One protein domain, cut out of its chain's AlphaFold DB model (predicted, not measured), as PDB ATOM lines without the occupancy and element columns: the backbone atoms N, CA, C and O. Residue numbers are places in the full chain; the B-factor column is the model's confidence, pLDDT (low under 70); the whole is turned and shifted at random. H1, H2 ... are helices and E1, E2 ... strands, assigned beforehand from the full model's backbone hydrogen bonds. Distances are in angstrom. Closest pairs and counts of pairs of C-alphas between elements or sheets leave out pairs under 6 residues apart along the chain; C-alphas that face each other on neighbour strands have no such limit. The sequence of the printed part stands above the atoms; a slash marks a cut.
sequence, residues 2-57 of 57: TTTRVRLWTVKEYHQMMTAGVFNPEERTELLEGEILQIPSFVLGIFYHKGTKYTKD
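What this domain is: This is residues 2 to 57 of the 57 residues of an uncharacterized protein of Caldora sp. SIO3E6 (UniProt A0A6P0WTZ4). A small, loosely formed body, the two-stranded hairpin E1 and E2 with the helix H1 beside it near E1, runs out into a tail, residues 42 to 57, that sticks out free and holds the short helix H2. The first printed residues lead into H1 from the other end of the long axis. The printed part has 56 residues with two named helices and two named strands, in the order H1, E1, E2, H2, and the sheet E1 - E2 is antiparallel. The class is mixed, helices and strands, with under half of the residues, 24 of 56, in named elements. The whole is extended, a rod with a radius of gyration of the C-alphas of 16.7 A and spans of 52 by 25 by 20 A.

Where its parts are: The printed part begins at Thr 2, with its C-alpha at (-20.663, 49.146, 17.586). H1 is residues 11 to 19, 12.6 A from first to last C-alpha, and begins at C-alpha 11 at (-45.545, 42.210, 4.246). E1 is residues 28 to 32, 12.9 A long, and E2 is residues 35 to 39, 12.4 A long. H2 is residues 43 to 47, 6.8 A long, and ends at C-alpha 47 at (-43.031, 11.909, 2.868).

How they stand to each other: E1 and E2 form a hairpin of antiparallel neighbour strands, with 147 degrees between their directions. The C-alphas of Thr 29 and Gln 38 face each other at 4.6 A. N 30 and O 37 are within hydrogen-bond range at 2.9 A, and so are N 37 and O 30 at 2.8 A. H1 and E1 have 2 pairs of C-alphas within 8 A, the closest those of Tyr 14 and Leu 31 at 7.1 A. H1 and E2 are only just apart, with their closest C-alphas 8.1 A from each other. H2 is apart from H1 and from E1. Each O i to N i+4 pair in H1 is within hydrogen-bond range; in H2 0 of 1 is, and 0 of 2 O i to N i+3 pairs are.

The domain as a whole: The two C-alphas farthest apart are those of Thr 2 and Gly 51, at 55.3 A. Without residues 42 to 57, which stand free, the body of 40 residues spans 36 by 22 by 18 A. The printed part has no cut and ends at Asp 57, the chain's last residue. The links E1 to E2 and E2 to H2 are tight, H1 to E1 is short, and no link is long. The mean pLDDT of the printed part is 79.4; residues 40 to 57 are under 70, and H2 has a mean of 52.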
ATOM      1  N   THR A   2     -19.462  48.453  18.078       81.00
ATOM      2  CA  THR A   2     -20.663  49.146  17.586       81.00
ATOM      3  C   THR A   2     -21.800  48.137  17.498       81.00
ATOM      4  O   THR A   2     -21.646  47.099  16.862       81.00
ATOM      5  N   THR A   3     -22.925  48.406  18.156       86.12
ATOM      6  CA  THR A   3     -24.103  47.532  18.105       86.12
ATOM      7  C   THR A   3     -24.959  47.896  16.894       86.12
ATOM      8  O   THR A   3     -25.530  48.984  16.848       86.12
ATOM      9  N   THR A   4     -25.073  46.988  15.925       89.75
ATOM     10  CA  THR A   4     -25.996  47.135  14.789       89.75
ATOM     11  C   THR A   4     -27.394  46.686  15.207       89.75
ATOM     12  O   THR A   4     -27.565  45.572  15.695       89.75
ATOM     13  N   ARG A   5     -28.405  47.543  15.017       89.81
ATOM     14  CA  ARG A   5     -29.816  47.171  15.210       89.81
ATOM     15  C   ARG A   5     -30.379  46.612  13.906       89.81
ATOM     16  O   ARG A   5     -30.303  47.279  12.878       89.81
ATOM     17  N   VAL A   6     -30.952  45.413  13.962       90.88
ATOM     18  CA  VAL A   6     -31.640  44.786  12.826       90.88
ATOM     19  C   VAL A   6     -33.073  45.316  12.759       90.88
ATOM     20  O   VAL A   6     -33.752  45.414  13.782       90.88
ATOM     21  N   ARG A   7     -33.522  45.691  11.560       95.06
ATOM     22  CA  ARG A   7     -34.899  46.114  11.283       95.06
ATOM     23  C   ARG A   7     -35.655  44.952  10.639       95.06
ATOM     24  O   ARG A   7     -35.153  44.359   9.692       95.06
ATOM     25  N   LEU A   8     -36.868  44.698  11.118       97.44
ATOM     26  CA  LEU A   8     -37.776  43.699  10.563       97.44
ATOM     27  C   LEU A   8     -38.490  44.193   9.298       97.44
ATOM     28  O   LEU A   8     -38.763  45.391   9.136       97.44
ATOM     29  N   TRP A   9     -38.805  43.249   8.417       98.00
ATOM     30  CA  TRP A   9     -39.501  43.477   7.158       98.00
ATOM     31  C   TRP A   9     -41.014  43.509   7.335       98.00
ATOM     32  O   TRP A   9     -41.591  42.822   8.174       98.00
ATOM     33  N   THR A  10     -41.675  44.296   6.496       98.19
ATOM     34  CA  THR A  10     -43.135  44.294   6.392       98.19
ATOM     35  C   THR A  10     -43.609  43.390   5.256       98.19
ATOM     36  O   THR A  10     -42.889  43.141   4.289       98.19
ATOM     37  N   VAL A  11     -44.877  42.972   5.319       97.69
ATOM     38  CA  VAL A  11     -45.545  42.210   4.246       97.69
ATOM     39  C   VAL A  11     -45.463  42.935   2.900       97.69
ATOM     40  O   VAL A  11     -45.197  42.325   1.868       97.69
ATOM     41  N   LYS A  12     -45.644  44.262   2.905       98.12
ATOM     42  CA  LYS A  12     -45.574  45.077   1.687       98.12
ATOM     43  C   LYS A  12     -44.197  44.987   1.031       98.12
ATOM     44  O   LYS A  12     -44.113  44.825  -0.182       98.12
ATOM     45  N   GLU A  13     -43.135  45.088   1.821       98.00
ATOM     46  CA  GLU A  13     -41.762  45.026   1.314       98.00
ATOM     47  C   GLU A  13     -41.407  43.631   0.819       98.00
ATOM     48  O   GLU A  13     -40.803  43.508  -0.241       98.00
ATOM     49  N   TYR A  14     -41.848  42.588   1.524       96.88
ATOM     50  CA  TYR A  14     -41.700  41.216   1.053       96.88
ATOM     51  C   TYR A  14     -42.317  41.029  -0.344       96.88
ATOM     52  O   TYR A  14     -41.654  40.528  -1.251       96.88
ATOM     53  N   HIS A  15     -43.535  41.529  -0.581       95.38
ATOM     54  CA  HIS A  15     -44.136  41.487  -1.920       95.38
ATOM     55  C   HIS A  15     -43.372  42.321  -2.953       95.38
ATOM     56  O   HIS A  15     -43.222  41.884  -4.091       95.38
ATOM     57  N   GLN A  16     -42.853  43.493  -2.573       97.25
ATOM     58  CA  GLN A  16     -42.016  44.292  -3.471       97.25
ATOM     59  C   GLN A  16     -40.740  43.543  -3.873       97.25
ATOM     60  O   GLN A  16     -40.366  43.583  -5.042       97.25
ATOM     61  N   MET A  17     -40.109  42.824  -2.944       95.88
ATOM     62  CA  MET A  17     -38.943  41.981  -3.227       95.88
ATOM     63  C   MET A  17     -39.281  40.829  -4.179       95.88
ATOM     64  O   MET A  17     -38.509  40.567  -5.100       95.88
ATOM     65  N   MET A  18     -40.445  40.192  -4.009       92.06
ATOM     66  CA  MET A  18     -40.938  39.168  -4.941       92.06
ATOM     67  C   MET A  18     -41.111  39.740  -6.353       92.06
ATOM     68  O   MET A  18     -40.597  39.177  -7.315       92.06
ATOM     69  N   THR A  19     -41.782  40.889  -6.491       94.25
ATOM     70  CA  THR A  19     -41.971  41.550  -7.796       94.25
ATOM     71  C   THR A  19     -40.650  42.000  -8.419       94.25
ATOM     72  O   THR A  19     -40.497  41.945  -9.635       94.25
ATOM     73  N   ALA A  20     -39.690  42.424  -7.598       96.12
ATOM     74  CA  ALA A  20     -38.364  42.833  -8.047       96.12
ATOM     75  C   ALA A  20     -37.434  41.653  -8.395       96.12
ATOM     76  O   ALA A  20     -36.326  41.893  -8.867       96.12
ATOM     77  N   GLY A  21     -37.855  40.400  -8.170       94.31
ATOM     78  CA  GLY A  21     -37.047  39.212  -8.467       94.31
ATOM     79  C   GLY A  21     -35.856  39.021  -7.524       94.31
ATOM     80  O   GLY A  21     -34.849  38.444  -7.918       94.31
ATOM     81  N   VAL A  22     -35.950  39.525  -6.286       94.62
ATOM     82  CA  VAL A  22     -34.893  39.369  -5.269       94.62
ATOM     83  C   VAL A  22     -34.711  37.901  -4.878       94.62
ATOM     84  O   VAL A  22     -33.596  37.473  -4.592       94.62
ATOM     85  N   PHE A  23     -35.801  37.134  -4.871       91.19
ATOM     86  CA  PHE A  23     -35.787  35.704  -4.583       91.19
ATOM     87  C   PHE A  23     -35.814  34.901  -5.877       91.19
ATOM     88  O   PHE A  23     -36.492  35.275  -6.838       91.19
ATOM     89  N   ASN A  24     -35.113  33.770  -5.885       86.00
ATOM     90  CA  ASN A  24     -35.231  32.806  -6.965       86.00
ATOM     91  C   ASN A  24     -36.658  32.214  -6.959       86.00
ATOM     92  O   ASN A  24     -37.104  31.762  -5.906       86.00
ATOM     93  N   PRO A  25     -37.380  32.178  -8.096       80.62
ATOM     94  CA  PRO A  25     -38.725  31.599  -8.173       80.62
ATOM     95  C   PRO A  25     -38.821  30.135  -7.717       80.62
ATOM     96  O   PRO A  25     -39.878  29.706  -7.264       80.62
ATOM     97  N   GLU A  26     -37.726  29.380  -7.824       83.69
ATOM     98  CA  GLU A  26     -37.647  27.981  -7.383       83.69
ATOM     99  C   GLU A  26     -37.403  27.847  -5.867       83.69
ATOM    100  O   GLU A  26     -37.537  26.764  -5.291       83.69
ATOM    101  N   GLU A  27     -37.029  28.940  -5.197       83.38
ATOM    102  CA  GLU A  27     -36.834  28.974  -3.754       83.38
ATOM    103  C   GLU A  27     -38.135  29.352  -3.052       83.38
ATOM    104  O   GLU A  27     -38.719  30.413  -3.264       83.38
ATOM    105  N   ARG A  28     -38.574  28.489  -2.136       86.38
ATOM    106  CA  ARG A  28     -39.726  28.783  -1.291       86.38
ATOM    107  C   ARG A  28     -39.279  29.635  -0.106       86.38
ATOM    108  O   ARG A  28     -38.644  29.125   0.816       86.38
ATOM    109  N   THR A  29     -39.615  30.920  -0.127       92.31
ATOM    110  CA  THR A  29     -39.400  31.837   1.000       92.31
ATOM    111  C   THR A  29     -40.718  32.164   1.695       92.31
ATOM    112  O   THR A  29     -41.768  32.211   1.056       92.31
ATOM    113  N   GLU A  30     -40.673  32.391   3.005       91.94
ATOM    114  CA  GLU A  30     -41.822  32.825   3.803       91.94
ATOM    115  C   GLU A  30     -41.424  34.002   4.703       91.94
ATOM    116  O   GLU A  30     -40.310  34.043   5.223       91.94
ATOM    117  N   LEU A  31     -42.335  34.963   4.886       95.62
ATOM    118  CA  LEU A  31     -42.173  36.052   5.850       95.62
ATOM    119  C   LEU A  31     -42.868  35.668   7.162       95.62
ATOM    120  O   LEU A  31     -44.100  35.658   7.215       95.62
ATOM    121  N   LEU A  32     -42.098  35.410   8.218       95.38
ATOM    122  CA  LEU A  32     -42.603  35.098   9.558       95.38
ATOM    123  C   LEU A  32     -42.075  36.125  10.559       95.38
ATOM    124  O   LEU A  32     -40.877  36.352  10.638       95.38
ATOM    125  N   GLU A  33     -42.980  36.784  11.286       95.50
ATOM    126  CA  GLU A  33     -42.649  37.804  12.304       95.50
ATOM    127  C   GLU A  33     -41.694  38.918  11.821       95.50
ATOM    128  O   GLU A  33     -40.995  39.558  12.599       95.50
ATOM    129  N   GLY A  34     -41.700  39.201  10.515       96.50
ATOM    130  CA  GLY A  34     -40.839  40.209   9.897       96.50
ATOM    131  C   GLY A  34     -39.440  39.713   9.517       96.50
ATOM    132  O   GLY A  34     -38.614  40.504   9.055       96.50
ATOM    133  N   GLU A  35     -39.185  38.415   9.642       96.25
ATOM    134  CA  GLU A  35     -37.999  37.735   9.131       96.25
ATOM    135  C   GLU A  35     -38.339  36.937   7.871       96.25
ATOM    136  O   GLU A  35     -39.421  36.363   7.748       96.25
ATOM    137  N   ILE A  36     -37.412  36.903   6.914       94.31
ATOM    138  CA  ILE A  36     -37.559  36.104   5.696       94.31
ATOM    139  C   ILE A  36     -36.828  34.787   5.920       94.31
ATOM    140  O   ILE A  36     -35.606  34.772   6.074       94.31
ATOM    141  N   LEU A  37     -37.574  33.690   5.918       92.88
ATOM    142  CA  LEU A  37     -37.044  32.344   6.074       92.88
ATOM    143  C   LEU A  37     -37.075  31.613   4.736       92.88
ATOM    144  O   LEU A  37     -38.056  31.681   3.995       92.88
ATOM    145  N   GLN A  38     -36.009  30.873   4.444       89.69
ATOM    146  CA  GLN A  38     -35.990  29.930   3.334       89.69
ATOM    147  C   GLN A  38     -36.476  28.573   3.832       89.69
ATOM    148  O   GLN A  38     -35.923  28.014   4.782       89.69
ATOM    149  N   ILE A  39     -37.490  28.023   3.173       80.00
ATOM    150  CA  ILE A  39     -37.937  26.664   3.445       80.00
ATOM    151  C   ILE A  39     -37.200  25.725   2.500       80.00
ATOM    152  O   ILE A  39     -37.337  25.849   1.279       80.00
ATOM    153  N   PRO A  40     -36.439  24.751   3.024       68.06
ATOM    154  CA  PRO A  40     -35.832  23.744   2.178       68.06
ATOM    155  C   PRO A  40     -36.927  22.942   1.466       68.06
ATOM    156  O   PRO A  40     -37.817  22.368   2.092       68.06
ATOM    157  N   SER A  41     -36.821  22.844   0.140       63.78
ATOM    158  CA  SER A  41     -37.725  22.059  -0.721       63.78
ATOM    159  C   SER A  41     -37.724  20.544  -0.396       63.78
ATOM    160  O   SER A  41     -38.572  19.778  -0.848       63.78
ATOM    161  N   PHE A  42     -36.813  20.085   0.469       61.88
ATOM    162  CA  PHE A  42     -36.575  18.666   0.747       61.88
ATOM    163  C   PHE A  42     -37.679  17.946   1.549       61.88
ATOM    164  O   PHE A  42     -37.590  16.739   1.776       61.88
ATOM    165  N   VAL A  43     -38.759  18.628   1.941       54.62
ATOM    166  CA  VAL A  43     -39.881  17.979   2.643       54.62
ATOM    167  C   VAL A  43     -40.625  16.992   1.725       54.62
ATOM    168  O   VAL A  43     -41.127  15.982   2.204       54.62
ATOM    169  N   LEU A  44     -40.587  17.147   0.395       51.19
ATOM    170  CA  LEU A  44     -41.128  16.120  -0.513       51.19
ATOM    171  C   LEU A  44     -40.309  14.808  -0.544       51.19
ATOM    172  O   LEU A  44     -40.811  13.801  -1.025       51.19
ATOM    173  N   GLY A  45     -39.081  14.752  -0.016       52.50
ATOM    174  CA  GLY A  45     -38.255  13.532  -0.066       52.50
ATOM    175  C   GLY A  45     -38.577  12.496   1.020       52.50
ATOM    176  O   GLY A  45     -38.475  11.294   0.786       52.50
ATOM    177  N   ILE A  46     -38.994  12.951   2.203       51.09
ATOM    178  CA  ILE A  46     -39.214  12.094   3.386       51.09
ATOM    179  C   ILE A  46     -40.665  11.617   3.518       51.09
ATOM    180  O   ILE A  46     -40.908  10.568   4.111       51.09
ATOM    181  N   PHE A  47     -41.622  12.323   2.905       52.88
ATOM    182  CA  PHE A  47     -43.031  11.909   2.868       52.88
ATOM    183  C   PHE A  47     -43.388  11.036   1.646       52.88
ATOM    184  O   PHE A  47     -44.397  10.337   1.679       52.88
ATOM    185  N   TYR A  48     -42.552  10.995   0.598       50.44
ATOM    186  CA  TYR A  48     -42.809  10.232  -0.638       50.44
ATOM    187  C   TYR A  48     -42.069   8.882  -0.731       50.44
ATOM    188  O   TYR A  48     -41.923   8.330  -1.821       50.44
ATOM    189  N   HIS A  49     -41.653   8.264   0.383       49.19
ATOM    190  CA  HIS A  49     -41.147   6.879   0.349       49.19
ATOM    191  C   HIS A  49     -42.261   5.815   0.357       49.19
ATOM    192  O   HIS A  49     -42.141   4.793   1.026       49.19
ATOM    193  N   LYS A  50     -43.337   6.018  -0.414       48.91
ATOM    194  CA  LYS A  50     -44.146   4.929  -0.986       48.91
ATOM    195  C   LYS A  50     -44.812   5.379  -2.287       48.91
ATOM    196  O   LYS A  50     -45.930   5.873  -2.293       48.91
ATOM    197  N   GLY A  51     -44.124   5.087  -3.389       51.84
ATOM    198  CA  GLY A  51     -44.784   4.610  -4.601       51.84
ATOM    199  C   GLY A  51     -45.209   5.642  -5.640       51.84
ATOM    200  O   GLY A  51     -46.376   5.645  -5.983       51.84
ATOM    201  N   THR A  52     -44.270   6.386  -6.230       45.72
ATOM    202  CA  THR A  52     -44.257   6.692  -7.681       45.72
ATOM    203  C   THR A  52     -42.881   7.219  -8.086       45.72
ATOM    204  O   THR A  52     -42.289   8.037  -7.388       45.72
ATOM    205  N   LYS A  53     -42.350   6.706  -9.199       48.88
ATOM    206  CA  LYS A  53     -41.024   7.024  -9.740       48.88
ATOM    207  C   LYS A  53     -41.056   8.410 -10.392       48.88
ATOM    208  O   LYS A  53     -41.865   8.617 -11.286       48.88
ATOM    209  N   TYR A  54     -40.156   9.310 -10.006       49.19
ATOM    210  CA  TYR A  54     -39.843  10.474 -10.832       49.19
ATOM    211  C   TYR A  54     -38.804  10.038 -11.867       49.19
ATOM    212  O   TYR A  54     -37.626   9.882 -11.550       49.19
ATOM    213  N   THR A  55     -39.252   9.769 -13.091       43.56
ATOM    214  CA  THR A  55     -38.369   9.766 -14.260       43.56
ATOM    215  C   THR A  55     -37.990  11.215 -14.536       43.56
ATOM    216  O   THR A  55     -38.858  12.039 -14.814       43.56
ATOM    217  N   LYS A  56     -36.705  11.534 -14.384       44.62
ATOM    218  CA  LYS A  56     -36.116  12.756 -14.920       44.62
ATOM    219  C   LYS A  56     -35.402  12.330 -16.199       44.62
ATOM    220  O   LYS A  56     -34.455  11.549 -16.104       44.62
ATOM    221  N   ASP A  57     -35.942  12.749 -17.336       51.50
ATOM    222  CA  ASP A  57     -35.230  12.710 -18.615       51.50
ATOM    223  C   ASP A  57     -34.006  13.641 -18.558       51.50
ATOM    224  O   ASP A  57     -34.079  14.676 -17.844       51.50
TER     225      ASP A  57